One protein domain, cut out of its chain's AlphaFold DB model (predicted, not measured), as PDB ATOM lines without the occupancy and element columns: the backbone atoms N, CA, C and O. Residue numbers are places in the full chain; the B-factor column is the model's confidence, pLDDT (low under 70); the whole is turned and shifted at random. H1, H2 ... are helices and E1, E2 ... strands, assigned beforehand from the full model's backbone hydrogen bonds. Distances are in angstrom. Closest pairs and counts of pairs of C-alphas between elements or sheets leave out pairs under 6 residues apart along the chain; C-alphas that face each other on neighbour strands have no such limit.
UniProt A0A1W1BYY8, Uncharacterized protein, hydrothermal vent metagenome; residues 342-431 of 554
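This is residues 342 to 431 of the 554 residues of an uncharacterized protein of hydrothermal vent metagenome (UniProt A0A1W1BYY8). What is the main shape? A long, twisted sheet of E1, E6 and E5 and a small sheet of E2, E3 and E4 make two walls, with helices H1 and H2 packed in the angle between them. What are the parts? The printed part has 90 residues with two named helices and six named strands, in the order E1 H1 E2 E3 E4 H2 E5 E6; the class is mixed, and both sheets are antiparallel. How large is it? It is compact, with a radius of gyration of the C-alphas of 13.5 A, and spans 45 by 30 by 15 A.

How are the strands paired? E1, residues 342 to 351, is antiparallel to the inner strand E6, residues 418 to 430, with N 342 and O 429 2.9 A apart; E6 forms a hairpin with E5, residues 403 to 413, with N 404 and O 426 2.8 A apart. E2, residues 366 to 371, E3, residues 374 to 379, and E4, residues 382 to 387, form a meander, each strand the antiparallel neighbour of the one before, with N 371 and O 374 2.9 A and N 384 and O 377 2.8 A apart. Where are the helices? H1, residues 352 to 363, lies over E2 and E3 at a height over the sheet of 8.4 A, the closest C-alphas to E2 being Ala 360 and Gln 366, 5.5 A apart. H2, residues 388 to 399, is on the sheet E1 E6 E5 at a height of 8.0 A, two layers, and stands up from the sheet E2 E3 E4. H2 touches H1 with residues 391 to 395 alone, at a steep tilt of 66 degrees, the same way; the closest C-alphas, Val 359 and Ala 391, are 6.2 A apart. Do the helix backbones hold? Every O i to N i+4 pair is within hydrogen-bond range in H1 and H2.

Where does E1 begin? C-alpha 342 is at (431.336, 39.605, 708.984); E1 is 27.3 A long and bends by 53 degrees at residue 345. Where does E6 end? C-alpha 430 is at (426.182, 35.705, 708.705); E6 is 33.9 A long and bends by 56 degrees at residue 426, while E5, 26.5 A long, bends by 64 degrees at residue 406.

How far does it reach? The C-alphas of Gly 381 and Ile 431, the two farthest apart, are 46.0 A apart. Is anything cut or uncertain? The printed part has no cut, and the links between its elements are tight. Residues 414 to 417 have a pLDDT under 70, against a mean of 86.3 for the printed part.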
ATOM      1  N   TYR A 342     430.157  39.030 708.354       85.94
ATOM      2  CA  TYR A 342     431.336  39.605 708.984       85.94
ATOM      3  C   TYR A 342     432.408  38.543 709.185       85.94
ATOM      4  O   TYR A 342     432.127  37.340 709.245       85.94
ATOM      5  N   TRP A 343     433.649  38.998 709.269       85.25
ATOM      6  CA  TRP A 343     434.795  38.164 709.572       85.25
ATOM      7  C   TRP A 343     435.018  38.091 711.080       85.25
ATOM      8  O   TRP A 343     435.438  39.062 711.706       85.25
ATOM      9  N   GLU A 344     434.807  36.913 711.656       85.81
ATOM     10  CA  GLU A 344     435.113  36.636 713.057       85.81
ATOM     11  C   GLU A 344     436.517  36.038 713.177       85.81
ATOM     12  O   GLU A 344     436.815  35.034 712.527       85.81
ATOM     13  N   ASN A 345     437.383  36.644 713.993       86.56
ATOM     14  CA  ASN A 345     438.638  36.008 714.394       86.56
ATOM     15  C   ASN A 345     438.342  35.035 715.540       86.56
ATOM     16  O   ASN A 345     437.769  35.442 716.549       86.56
ATOM     17  N   ARG A 346     438.766  33.781 715.406       84.81
ATOM     18  CA  ARG A 346     438.656  32.766 716.453       84.81
ATOM     19  C   ARG A 346     439.953  31.979 716.566       84.81
ATOM     20  O   ARG A 346     440.680  31.823 715.583       84.81
ATOM     21  N   GLU A 347     440.225  31.505 717.770       89.75
ATOM     22  CA  GLU A 347     441.222  30.479 718.028       89.75
ATOM     23  C   GLU A 347     440.484  29.176 718.325       89.75
ATOM     24  O   GLU A 347     439.629  29.141 719.210       89.75
ATOM     25  N   ASP A 348     440.758  28.162 717.512       88.56
ATOM     26  CA  ASP A 348     440.159  26.835 717.608       88.56
ATOM     27  C   ASP A 348     441.248  25.814 717.946       88.56
ATOM     28  O   ASP A 348     442.434  26.027 717.677       88.56
ATOM     29  N   GLU A 349     440.820  24.704 718.532       91.19
ATOM     30  CA  GLU A 349     441.640  23.559 718.916       91.19
ATOM     31  C   GLU A 349     441.051  22.313 718.256       91.19
ATOM     32  O   GLU A 349     439.830  22.205 718.093       91.19
ATOM     33  N   ILE A 350     441.924  21.425 717.798       90.69
ATOM     34  CA  ILE A 350     441.550  20.117 717.279       90.69
ATOM     35  C   ILE A 350     442.561  19.091 717.770       90.69
ATOM     36  O   ILE A 350     443.767  19.362 717.734       90.69
ATOM     37  N   ASP A 351     442.040  17.943 718.180       91.81
ATOM     38  CA  ASP A 351     442.828  16.758 718.478       91.81
ATOM     39  C   ASP A 351     443.579  16.312 717.208       91.81
ATOM     40  O   ASP A 351     443.074  16.384 716.077       91.81
ATOM     41  N   ALA A 352     444.847  15.957 717.372       88.62
ATOM     42  CA  ALA A 352     445.723  15.651 716.257       88.62
ATOM     43  C   ALA A 352     445.345  14.332 715.564       88.62
ATOM     44  O   ALA A 352     445.460  14.269 714.334       88.62
ATOM     45  N   GLU A 353     444.856  13.330 716.301       89.06
ATOM     46  CA  GLU A 353     444.347  12.074 715.736       89.06
ATOM     47  C   GLU A 353     443.066  12.331 714.945       89.06
ATOM     48  O   GLU A 353     442.949  11.907 713.791       89.06
ATOM     49  N   ASP A 354     442.149  13.136 715.492       91.88
ATOM     50  CA  ASP A 354     440.947  13.558 714.770       91.88
ATOM     51  C   ASP A 354     441.315  14.248 713.448       91.88
ATOM     52  O   ASP A 354     440.731  13.965 712.393       91.88
ATOM     53  N   LEU A 355     442.293  15.162 713.477       92.50
ATOM     54  CA  LEU A 355     442.762  15.854 712.278       92.50
ATOM     55  C   LEU A 355     443.379  14.882 711.260       92.50
ATOM     56  O   LEU A 355     443.113  15.031 710.063       92.50
ATOM     57  N   LEU A 356     444.174  13.906 711.712       92.38
ATOM     58  CA  LEU A 356     444.746  12.854 710.867       92.38
ATOM     59  C   LEU A 356     443.639  12.058 710.171       92.38
ATOM     60  O   LEU A 356     443.628  11.989 708.939       92.38
ATOM     61  N   GLY A 357     442.658  11.567 710.929       91.12
ATOM     62  CA  GLY A 357     441.527  10.825 710.377       91.12
ATOM     63  C   GLY A 357     440.675  11.654 709.416       91.12
ATOM     64  O   GLY A 357     440.217  11.157 708.383       91.12
ATOM     65  N   TYR A 358     440.494  12.953 709.679       92.19
ATOM     66  CA  TYR A 358     439.824  13.858 708.738       92.19
ATOM     67  C   TYR A 358     440.576  13.986 707.413       92.19
ATOM     68  O   TYR A 358     439.951  13.937 706.353       92.19
ATOM     69  N   VAL A 359     441.896  14.176 707.457       93.25
ATOM     70  CA  VAL A 359     442.710  14.368 706.250       93.25
ATOM     71  C   VAL A 359     442.813  13.078 705.442       93.25
ATOM     72  O   VAL A 359     442.660  13.137 704.223       93.25
ATOM     73  N   ALA A 360     442.996  11.934 706.107       92.06
ATOM     74  CA  ALA A 360     443.012  10.617 705.478       92.06
ATOM     75  C   ALA A 360     441.699  10.359 704.720       92.06
ATOM     76  O   ALA A 360     441.715  10.151 703.508       92.06
ATOM     77  N   ARG A 361     440.542  10.536 705.381       93.06
ATOM     78  CA  ARG A 361     439.221  10.417 704.734       93.06
ATOM     79  C   ARG A 361     439.018  11.409 703.591       93.06
ATOM     80  O   ARG A 361     438.460  11.048 702.563       93.06
ATOM     81  N   ALA A 362     439.450  12.660 703.757       90.25
ATOM     82  CA  ALA A 362     439.298  13.700 702.739       90.25
ATOM     83  C   ALA A 362     440.087  13.423 701.452       90.25
ATOM     84  O   ALA A 362     439.729  13.958 700.402       90.25
ATOM     85  N   LYS A 363     441.172  12.651 701.555       91.31
ATOM     86  CA  LYS A 363     442.040  12.260 700.442       91.31
ATOM     87  C   LYS A 363     441.843  10.811 699.991       91.31
ATOM     88  O   LYS A 363     442.533  10.401 699.072       91.31
ATOM     89  N   GLU A 364     440.916  10.076 700.610       92.62
ATOM     90  CA  GLU A 364     440.677   8.648 700.351       92.62
ATOM     91  C   GLU A 364     441.908   7.759 700.649       92.62
ATOM     92  O   GLU A 364     442.140   6.754 699.988       92.62
ATOM     93  N   CYS A 365     442.683   8.114 701.680       93.44
ATOM     94  CA  CYS A 365     443.900   7.417 702.115       93.44
ATOM     95  C   CYS A 365     443.739   6.779 703.508       93.44
ATOM     96  O   CYS A 365     442.764   7.048 704.213       93.44
ATOM     97  N   GLN A 366     444.705   5.956 703.929       92.69
ATOM     98  CA  GLN A 366     444.756   5.389 705.282       92.69
ATOM     99  C   GLN A 366     445.462   6.328 706.273       92.69
ATOM    100  O   GLN A 366     446.322   7.132 705.900       92.69
ATOM    101  N   GLU A 367     445.077   6.234 707.546       92.50
ATOM    102  CA  GLU A 367     445.737   6.937 708.650       92.50
ATOM    103  C   GLU A 367     447.147   6.359 708.859       92.50
ATOM    104  O   GLU A 367     447.322   5.143 708.859       92.50
ATOM    105  N   GLY A 368     448.147   7.234 708.980       89.81
ATOM    106  CA  GLY A 368     449.538   6.860 709.232       89.81
ATOM    107  C   GLY A 368     449.971   7.272 710.636       89.81
ATOM    108  O   GLY A 368     449.497   6.729 711.625       89.81
ATOM    109  N   GLU A 369     450.869   8.256 710.725       89.31
ATOM    110  CA  GLU A 369     451.504   8.671 711.983       89.31
ATOM    111  C   GLU A 369     451.429  10.186 712.219       89.31
ATOM    112  O   GLU A 369     451.499  11.002 711.291       89.31
ATOM    113  N   LEU A 370     451.409  10.579 713.494       87.44
ATOM    114  CA  LEU A 370     451.586  11.962 713.930       87.44
ATOM    115  C   LEU A 370     453.065  12.257 714.206       87.44
ATOM    116  O   LEU A 370     453.747  11.524 714.913       87.44
ATOM    117  N   ARG A 371     453.590  13.362 713.662       84.31
ATOM    118  CA  ARG A 371     454.982  13.796 713.881       84.31
ATOM    119  C   ARG A 371     455.027  15.261 714.295       84.31
ATOM    120  O   ARG A 371     454.246  16.074 713.823       84.31
ATOM    121  N   LYS A 372     456.060  15.664 715.044       79.69
ATOM    122  CA  LYS A 372     456.235  17.031 715.604       79.69
ATOM    123  C   LYS A 372     455.952  18.227 714.672       79.69
ATOM    124  O   LYS A 372     455.709  19.325 715.160       79.69
ATOM    125  N   LYS A 373     456.052  18.081 713.344       81.44
ATOM    126  CA  LYS A 373     455.833  19.173 712.368       81.44
ATOM    127  C   LYS A 373     454.791  18.858 711.285       81.44
ATOM    128  O   LYS A 373     454.539  19.708 710.429       81.44
ATOM    129  N   SER A 374     454.241  17.649 711.262       86.19
ATOM    130  CA  SER A 374     453.434  17.144 710.148       86.19
ATOM    131  C   SER A 374     452.695  15.879 710.546       86.19
ATOM    132  O   SER A 374     453.208  15.112 711.351       86.19
ATOM    133  N   LEU A 375     451.597  15.596 709.865       91.31
ATOM    134  CA  LEU A 375     450.977  14.277 709.886       91.31
ATOM    135  C   LEU A 375     451.351  13.495 708.622       91.31
ATOM    136  O   LEU A 375     451.686  14.100 707.598       91.31
ATOM    137  N   VAL A 376     451.338  12.171 708.714       91.50
ATOM    138  CA  VAL A 376     451.601  11.248 707.607       91.50
ATOM    139  C   VAL A 376     450.334  10.445 707.348       91.50
ATOM    140  O   VAL A 376     449.745   9.911 708.282       91.50
ATOM    141  N   ILE A 377     449.919  10.381 706.089       93.88
ATOM    142  CA  ILE A 377     448.854   9.491 705.612       93.88
ATOM    143  C   ILE A 377     449.447   8.523 704.588       93.88
ATOM    144  O   ILE A 377     450.444   8.860 703.950       93.88
ATOM    145  N   VAL A 378     448.834   7.355 704.413       93.00
ATOM    146  CA  VAL A 378     449.296   6.337 703.459       93.00
ATOM    147  C   VAL A 378     448.326   6.279 702.285       93.00
ATOM    148  O   VAL A 378     447.183   5.841 702.435       93.00
ATOM    149  N   CYS A 379     448.769   6.745 701.121       91.44
ATOM    150  CA  CYS A 379     447.984   6.780 699.888       91.44
ATOM    151  C   CYS A 379     448.600   5.795 698.891       91.44
ATOM    152  O   CYS A 379     449.781   5.908 698.584       91.44
ATOM    153  N   ASP A 380     447.831   4.816 698.406       89.19
ATOM    154  CA  ASP A 380     448.301   3.807 697.437       89.19
ATOM    155  C   ASP A 380     449.589   3.053 697.847       89.19
ATOM    156  O   ASP A 380     450.321   2.537 697.005       89.19
ATOM    157  N   GLY A 381     449.852   2.950 699.156       85.12
ATOM    158  CA  GLY A 381     451.044   2.299 699.715       85.12
ATOM    159  C   GLY A 381     452.252   3.219 699.925       85.12
ATOM    160  O   GLY A 381     453.233   2.763 700.507       85.12
ATOM    161  N   ASP A 382     452.167   4.492 699.526       89.12
ATOM    162  CA  ASP A 382     453.210   5.500 699.729       89.12
ATOM    163  C   ASP A 382     452.862   6.476 700.870       89.12
ATOM    164  O   ASP A 382     451.725   6.943 701.012       89.12
ATOM    165  N   ASP A 383     453.874   6.832 701.667       91.06
ATOM    166  CA  ASP A 383     453.759   7.814 702.749       91.06
ATOM    167  C   ASP A 383     453.678   9.248 702.197       91.06
ATOM    168  O   ASP A 383     454.663   9.804 701.695       91.06
ATOM    169  N   GLU A 384     452.539   9.917 702.384       92.62
ATOM    170  CA  GLU A 384     452.385  11.341 702.089       92.62
ATOM    171  C   GLU A 384     452.480  12.184 703.367       92.62
ATOM    172  O   GLU A 384     451.643  12.128 704.273       92.62
ATOM    173  N   LYS A 385     453.500  13.045 703.426       92.19
ATOM    174  CA  LYS A 385     453.719  13.963 704.547       92.19
ATOM    175  C   LYS A 385     452.989  15.288 704.334       92.19
ATOM    176  O   LYS A 385     453.348  16.073 703.458       92.19
ATOM    177  N   ILE A 386     452.045  15.603 705.216       90.31
ATOM    178  CA  ILE A 386     451.226  16.817 705.146       90.31
ATOM    179  C   ILE A 386     451.562  17.741 706.318       90.31
ATOM    180  O   ILE A 386     451.543  17.357 707.489       90.31
ATOM    181  N   SER A 387     451.870  19.005 706.014       91.38
ATOM    182  CA  SER A 387     452.099  20.011 707.056       91.38
ATOM    183  C   SER A 387     450.815  20.248 707.857       91.38
ATOM    184  O   SER A 387     449.728  20.290 707.281       91.38
ATOM    185  N   TYR A 388     450.914  20.504 709.166       89.31
ATOM    186  CA  TYR A 388     449.720  20.809 709.972       89.31
ATOM    187  C   TYR A 388     448.929  22.009 709.435       89.31
ATOM    188  O   TYR A 388     447.707  22.074 709.552       89.31
ATOM    189  N   LYS A 389     449.608  22.954 708.774       89.88
ATOM    190  CA  LYS A 389     448.962  24.111 708.148       89.88
ATOM    191  C   LYS A 389     448.058  23.687 706.994       89.88
ATOM    192  O   LYS A 389     446.975  24.246 706.837       89.88
ATOM    193  N   ASP A 390     448.504  22.741 706.175       91.12
ATOM    194  CA  ASP A 390     447.734  22.261 705.029       91.12
ATOM    195  C   ASP A 390     446.667  21.251 705.452       91.12
ATOM    196  O   ASP A 390     445.540  21.351 704.971       91.12
ATOM    197  N   ALA A 391     446.955  20.407 706.446       91.62
ATOM    198  CA  ALA A 391     445.966  19.563 707.113       91.62
ATOM    199  C   ALA A 391     444.781  20.385 707.653       91.62
ATOM    200  O   ALA A 391     443.627  20.123 707.314       91.62
ATOM    201  N   ILE A 392     445.055  21.466 708.395       91.81
ATOM    202  CA  ILE A 392     444.007  22.363 708.906       91.81
ATOM    203  C   ILE A 392     443.236  23.032 707.763       91.81
ATOM    204  O   ILE A 392     442.022  23.195 707.856       91.81
ATOM    205  N   LYS A 393     443.883  23.416 706.653       90.81
ATOM    206  CA  LYS A 393     443.144  23.964 705.498       90.81
ATOM    207  C   LYS A 393     442.190  22.937 704.889       90.81
ATOM    208  O   LYS A 393     441.110  23.338 704.463       90.81
ATOM    209  N   ILE A 394     442.586  21.665 704.806       91.00
ATOM    210  CA  ILE A 394     441.728  20.580 704.307       91.00
ATOM    211  C   ILE A 394     440.515  20.435 705.229       91.00
ATOM    212  O   ILE A 394     439.381  20.545 704.762       91.00
ATOM    213  N   TYR A 395     440.756  20.330 706.537       92.06
ATOM    214  CA  TYR A 395     439.711  20.280 707.559       92.06
ATOM    215  C   TYR A 395     438.731  21.466 707.461       92.06
ATOM    216  O   TYR A 395     437.513  21.292 707.365       92.06
ATOM    217  N   LEU A 396     439.250  22.696 707.402       89.75
ATOM    218  CA  LEU A 396     438.427  23.906 707.346       89.75
ATOM    219  C   LEU A 396     437.630  24.034 706.039       89.75
ATOM    220  O   LEU A 396     436.527  24.575 706.078       89.75
ATOM    221  N   LYS A 397     438.142  23.539 704.900       88.44
ATOM    222  CA  LYS A 397     437.411  23.531 703.615       88.44
ATOM    223  C   LYS A 397     436.158  22.671 703.662       88.44
ATOM    224  O   LYS A 397     435.160  23.048 703.054       88.44
ATOM    225  N   GLN A 398     436.206  21.543 704.363       83.50
ATOM    226  CA  GLN A 398     435.037  20.680 704.511       83.50
ATOM    227  C   GLN A 398     434.029  21.266 705.503       83.50
ATOM    228  O   GLN A 398     432.824  21.203 705.272       83.50
ATOM    229  N   LYS A 399     434.515  21.885 706.585       83.38
ATOM    230  CA  LYS A 399     433.659  22.404 707.659       83.38
ATOM    231  C   LYS A 399     433.031  23.767 707.353       83.38
ATOM    232  O   LYS A 399     431.916  24.045 707.796       83.38
ATOM    233  N   TYR A 400     433.725  24.636 706.616       83.94
ATOM    234  CA  TYR A 400     433.317  26.027 706.415       83.94
ATOM    235  C   TYR A 400     433.350  26.447 704.945       83.94
ATOM    236  O   TYR A 400     434.349  26.310 704.247       83.94
ATOM    237  N   LYS A 401     432.269  27.096 704.498       77.00
ATOM    238  CA  LYS A 401     432.117  27.566 703.110       77.00
ATOM    239  C   LYS A 401     433.116  28.667 702.714       77.00
ATOM    240  O   LYS A 401     433.500  28.753 701.553       77.00
ATOM    241  N   LYS A 402     433.508  29.542 703.652       84.50
ATOM    242  CA  LYS A 402     434.497  30.620 703.451       84.50
ATOM    243  C   LYS A 402     435.293  30.857 704.740       84.50
ATOM    244  O   LYS A 402     434.709  31.183 705.771       84.50
ATOM    245  N   PHE A 403     436.620  30.746 704.668       89.00
ATOM    246  CA  PHE A 403     437.531  30.953 705.800       89.00
ATOM    247  C   PHE A 403     438.880  31.538 705.347       89.00
ATOM    248  O   PHE A 403     439.242  31.468 704.172       89.00
ATOM    249  N   LYS A 404     439.642  32.102 706.291       86.00
ATOM    250  CA  LYS A 404     441.045  32.509 706.126       86.00
ATOM    251  C   LYS A 404     441.856  32.008 707.321       86.00
ATOM    252  O   LYS A 404     441.716  32.536 708.421       86.00
ATOM    253  N   LEU A 405     442.719  31.013 707.117       87.00
ATOM    254  CA  LEU A 405     443.649  30.562 708.156       87.00
ATOM    255  C   LEU A 405     444.711  31.646 708.392       87.00
ATOM    256  O   LEU A 405     445.407  32.041 707.456       87.00
ATOM    257  N   LYS A 406     444.824  32.136 709.629       85.50
ATOM    258  CA  LYS A 406     445.805  33.160 710.016       85.50
ATOM    259  C   LYS A 406     447.139  32.540 710.421       85.50
ATOM    260  O   LYS A 406     448.179  33.106 710.107       85.50
ATOM    261  N   GLY A 407     447.111  31.370 711.051       82.25
ATOM    262  CA  GLY A 407     448.310  30.629 711.430       82.25
ATOM    263  C   GLY A 407     448.021  29.567 712.483       82.25
ATOM    264  O   GLY A 407     446.925  29.524 713.035       82.25
ATOM    265  N   ILE A 408     449.017  28.727 712.750       83.25
ATOM    266  CA  ILE A 408     449.017  27.795 713.882       83.25
ATOM    267  C   ILE A 408     449.618  28.538 715.068       83.25
ATOM    268  O   ILE A 408     450.678  29.150 714.928       83.25
ATOM    269  N   THR A 409     448.926  28.529 716.201       75.25
ATOM    270  CA  THR A 409     449.359  29.217 717.420       75.25
ATOM    271  C   THR A 409     450.127  28.308 718.355       75.25
ATOM    272  O   THR A 409     451.092  28.764 718.965       75.25
ATOM    273  N   LYS A 410     449.741  27.033 718.463       78.06
ATOM    274  CA  LYS A 410     450.443  26.070 719.310       78.06
ATOM    275  C   LYS A 410     450.248  24.651 718.793       78.06
ATOM    276  O   LYS A 410     449.161  24.295 718.356       78.06
ATOM    277  N   VAL A 411     451.310  23.861 718.883       75.12
ATOM    278  CA  VAL A 411     451.263  22.401 718.798       75.12
ATOM    279  C   VAL A 411     451.581  21.915 720.208       75.12
ATOM    280  O   VAL A 411     452.646  22.246 720.738       75.12
ATOM    281  N   VAL A 412     450.612  21.286 720.868       73.94
ATOM    282  CA  VAL A 412     450.779  20.749 722.219       73.94
ATOM    283  C   VAL A 412     451.373  19.357 722.072       73.94
ATOM    284  O   VAL A 412     450.789  18.498 721.420       73.94
ATOM    285  N   ASN A 413     452.566  19.174 722.631       71.25
ATOM    286  CA  ASN A 413     453.238  17.883 722.633       71.25
ATOM    287  C   ASN A 413     453.041  17.235 724.005       71.25
ATOM    288  O   ASN A 413     453.318  17.889 725.018       71.25
ATOM    289  N   GLY A 414     452.622  15.974 724.013       61.34
ATOM    290  CA  GLY A 414     452.790  15.064 725.141       61.34
ATOM    291  C   GLY A 414     454.252  14.612 725.268       61.34
ATOM    292  O   GLY A 414     455.158  15.214 724.682       61.34
ATOM    293  N   PHE A 415     454.497  13.549 726.044       52.00
ATOM    294  CA  PHE A 415     455.854  13.033 726.292       52.00
ATOM    295  C   PHE A 415     456.609  12.687 724.991       52.00
ATOM    296  O   PHE A 415     457.786  13.030 724.902       52.00
ATOM    297  N   ASP A 416     455.929  12.142 723.971       58.16
ATOM    298  CA  ASP A 416     456.528  11.833 722.656       58.16
ATOM    299  C   ASP A 416     455.648  12.159 721.424       58.16
ATOM    300  O   ASP A 416     456.157  12.187 720.300       58.16
ATOM    301  N   GLU A 417     454.370  12.502 721.608       68.44
ATOM    302  CA  GLU A 417     453.388  12.666 720.521       68.44
ATOM    303  C   GLU A 417     452.750  14.062 720.497       68.44
ATOM    304  O   GLU A 417     452.833  14.831 721.456       68.44
ATOM    305  N   VAL A 418     452.158  14.428 719.358       79.00
ATOM    306  CA  VAL A 418     451.378  15.665 719.218       79.00
ATOM    307  C   VAL A 418     449.940  15.346 719.601       79.00
ATOM    308  O   VAL A 418     449.317  14.560 718.900       79.00
ATOM    309  N   GLU A 419     449.427  15.964 720.662       83.38
ATOM    310  CA  GLU A 419     448.062  15.725 721.159       83.38
ATOM    311  C   GLU A 419     447.076  16.721 720.537       83.38
ATOM    312  O   GLU A 419     446.143  16.333 719.845       83.38
ATOM    313  N   ASP A 420     447.341  18.023 720.678       86.56
ATOM    314  CA  ASP A 420     446.422  19.077 720.236       86.56
ATOM    315  C   ASP A 420     447.089  20.099 719.321       86.56
ATOM    316  O   ASP A 420     448.248  20.506 719.497       86.56
ATOM    317  N   ILE A 421     446.312  20.619 718.370       86.81
ATOM    318  CA  ILE A 421     446.743  21.699 717.485       86.81
ATOM    319  C   ILE A 421     445.798  22.888 717.622       86.81
ATOM    320  O   ILE A 421     444.638  22.854 717.208       86.81
ATOM    321  N   ARG A 422     446.337  23.999 718.136       89.38
ATOM    322  CA  ARG A 422     445.638  25.287 718.217       89.38
ATOM    323  C   ARG A 422     445.974  26.168 717.033       89.38
ATOM    324  O   ARG A 422     447.144  26.333 716.664       89.38
ATOM    325  N   TYR A 423     444.954  26.774 716.445       89.31
ATOM    326  CA  TYR A 423     445.107  27.621 715.271       89.31
ATOM    327  C   TYR A 423     444.160  28.817 715.282       89.31
ATOM    328  O   TYR A 423     443.032  28.766 715.764       89.31
ATOM    329  N   LYS A 424     444.621  29.913 714.675       89.62
ATOM    330  CA  LYS A 424     443.831  31.128 714.465       89.62
ATOM    331  C   LYS A 424     443.204  31.112 713.083       89.62
ATOM    332  O   LYS A 424     443.901  31.032 712.067       89.62
ATOM    333  N   VAL A 425     441.891  31.278 713.030       90.75
ATOM    334  CA  VAL A 425     441.109  31.311 711.796       90.75
ATOM    335  C   VAL A 425     440.211  32.543 711.767       90.75
ATOM    336  O   VAL A 425     439.685  32.985 712.784       90.75
ATOM    337  N   LYS A 426     440.045  33.120 710.575       89.50
ATOM    338  CA  LYS A 426     439.008  34.108 710.282       89.50
ATOM    339  C   LYS A 426     437.865  33.408 709.557       89.50
ATOM    340  O   LYS A 426     438.074  32.895 708.456       89.50
ATOM    341  N   LEU A 427     436.680  33.370 710.150       87.00
ATOM    342  CA  LEU A 427     435.499  32.727 709.570       87.00
ATOM    343  C   LEU A 427     434.529  33.789 709.064       87.00
ATOM    344  O   LEU A 427     434.279  34.770 709.761       87.00
ATOM    345  N   LEU A 428     433.981  33.599 707.861       85.88
ATOM    346  CA  LEU A 428     432.906  34.460 707.378       85.88
ATOM    347  C   LEU A 428     431.584  33.943 707.945       85.88
ATOM    348  O   LEU A 428     431.129  32.864 707.562       85.88
ATOM    349  N   LYS A 429     430.967  34.715 708.837       81.00
ATOM    350  CA  LYS A 429     429.687  34.368 709.458       81.00
ATOM    351  C   LYS A 429     428.575  35.313 709.011       81.00
ATOM    352  O   LYS A 429     428.846  36.486 708.756       81.00
ATOM    353  N   PRO A 430     427.328  34.826 708.888       80.88
ATOM    354  CA  PRO A 430     426.182  35.705 708.705       80.88
ATOM    355  C   PRO A 430     425.983  36.569 709.954       80.88
ATOM    356  O   PRO A 430     426.222  36.124 711.076       80.88
ATOM    357  N   ILE A 431     425.535  37.807 709.760       76.88
ATOM    358  CA  ILE A 431     425.142  38.683 710.862       76.88
ATOM    359  C   ILE A 431     423.772  38.226 711.367       76.88
ATOM    360  O   ILE A 431     422.737  38.456 710.737       76.88
TER     361      ILE A 431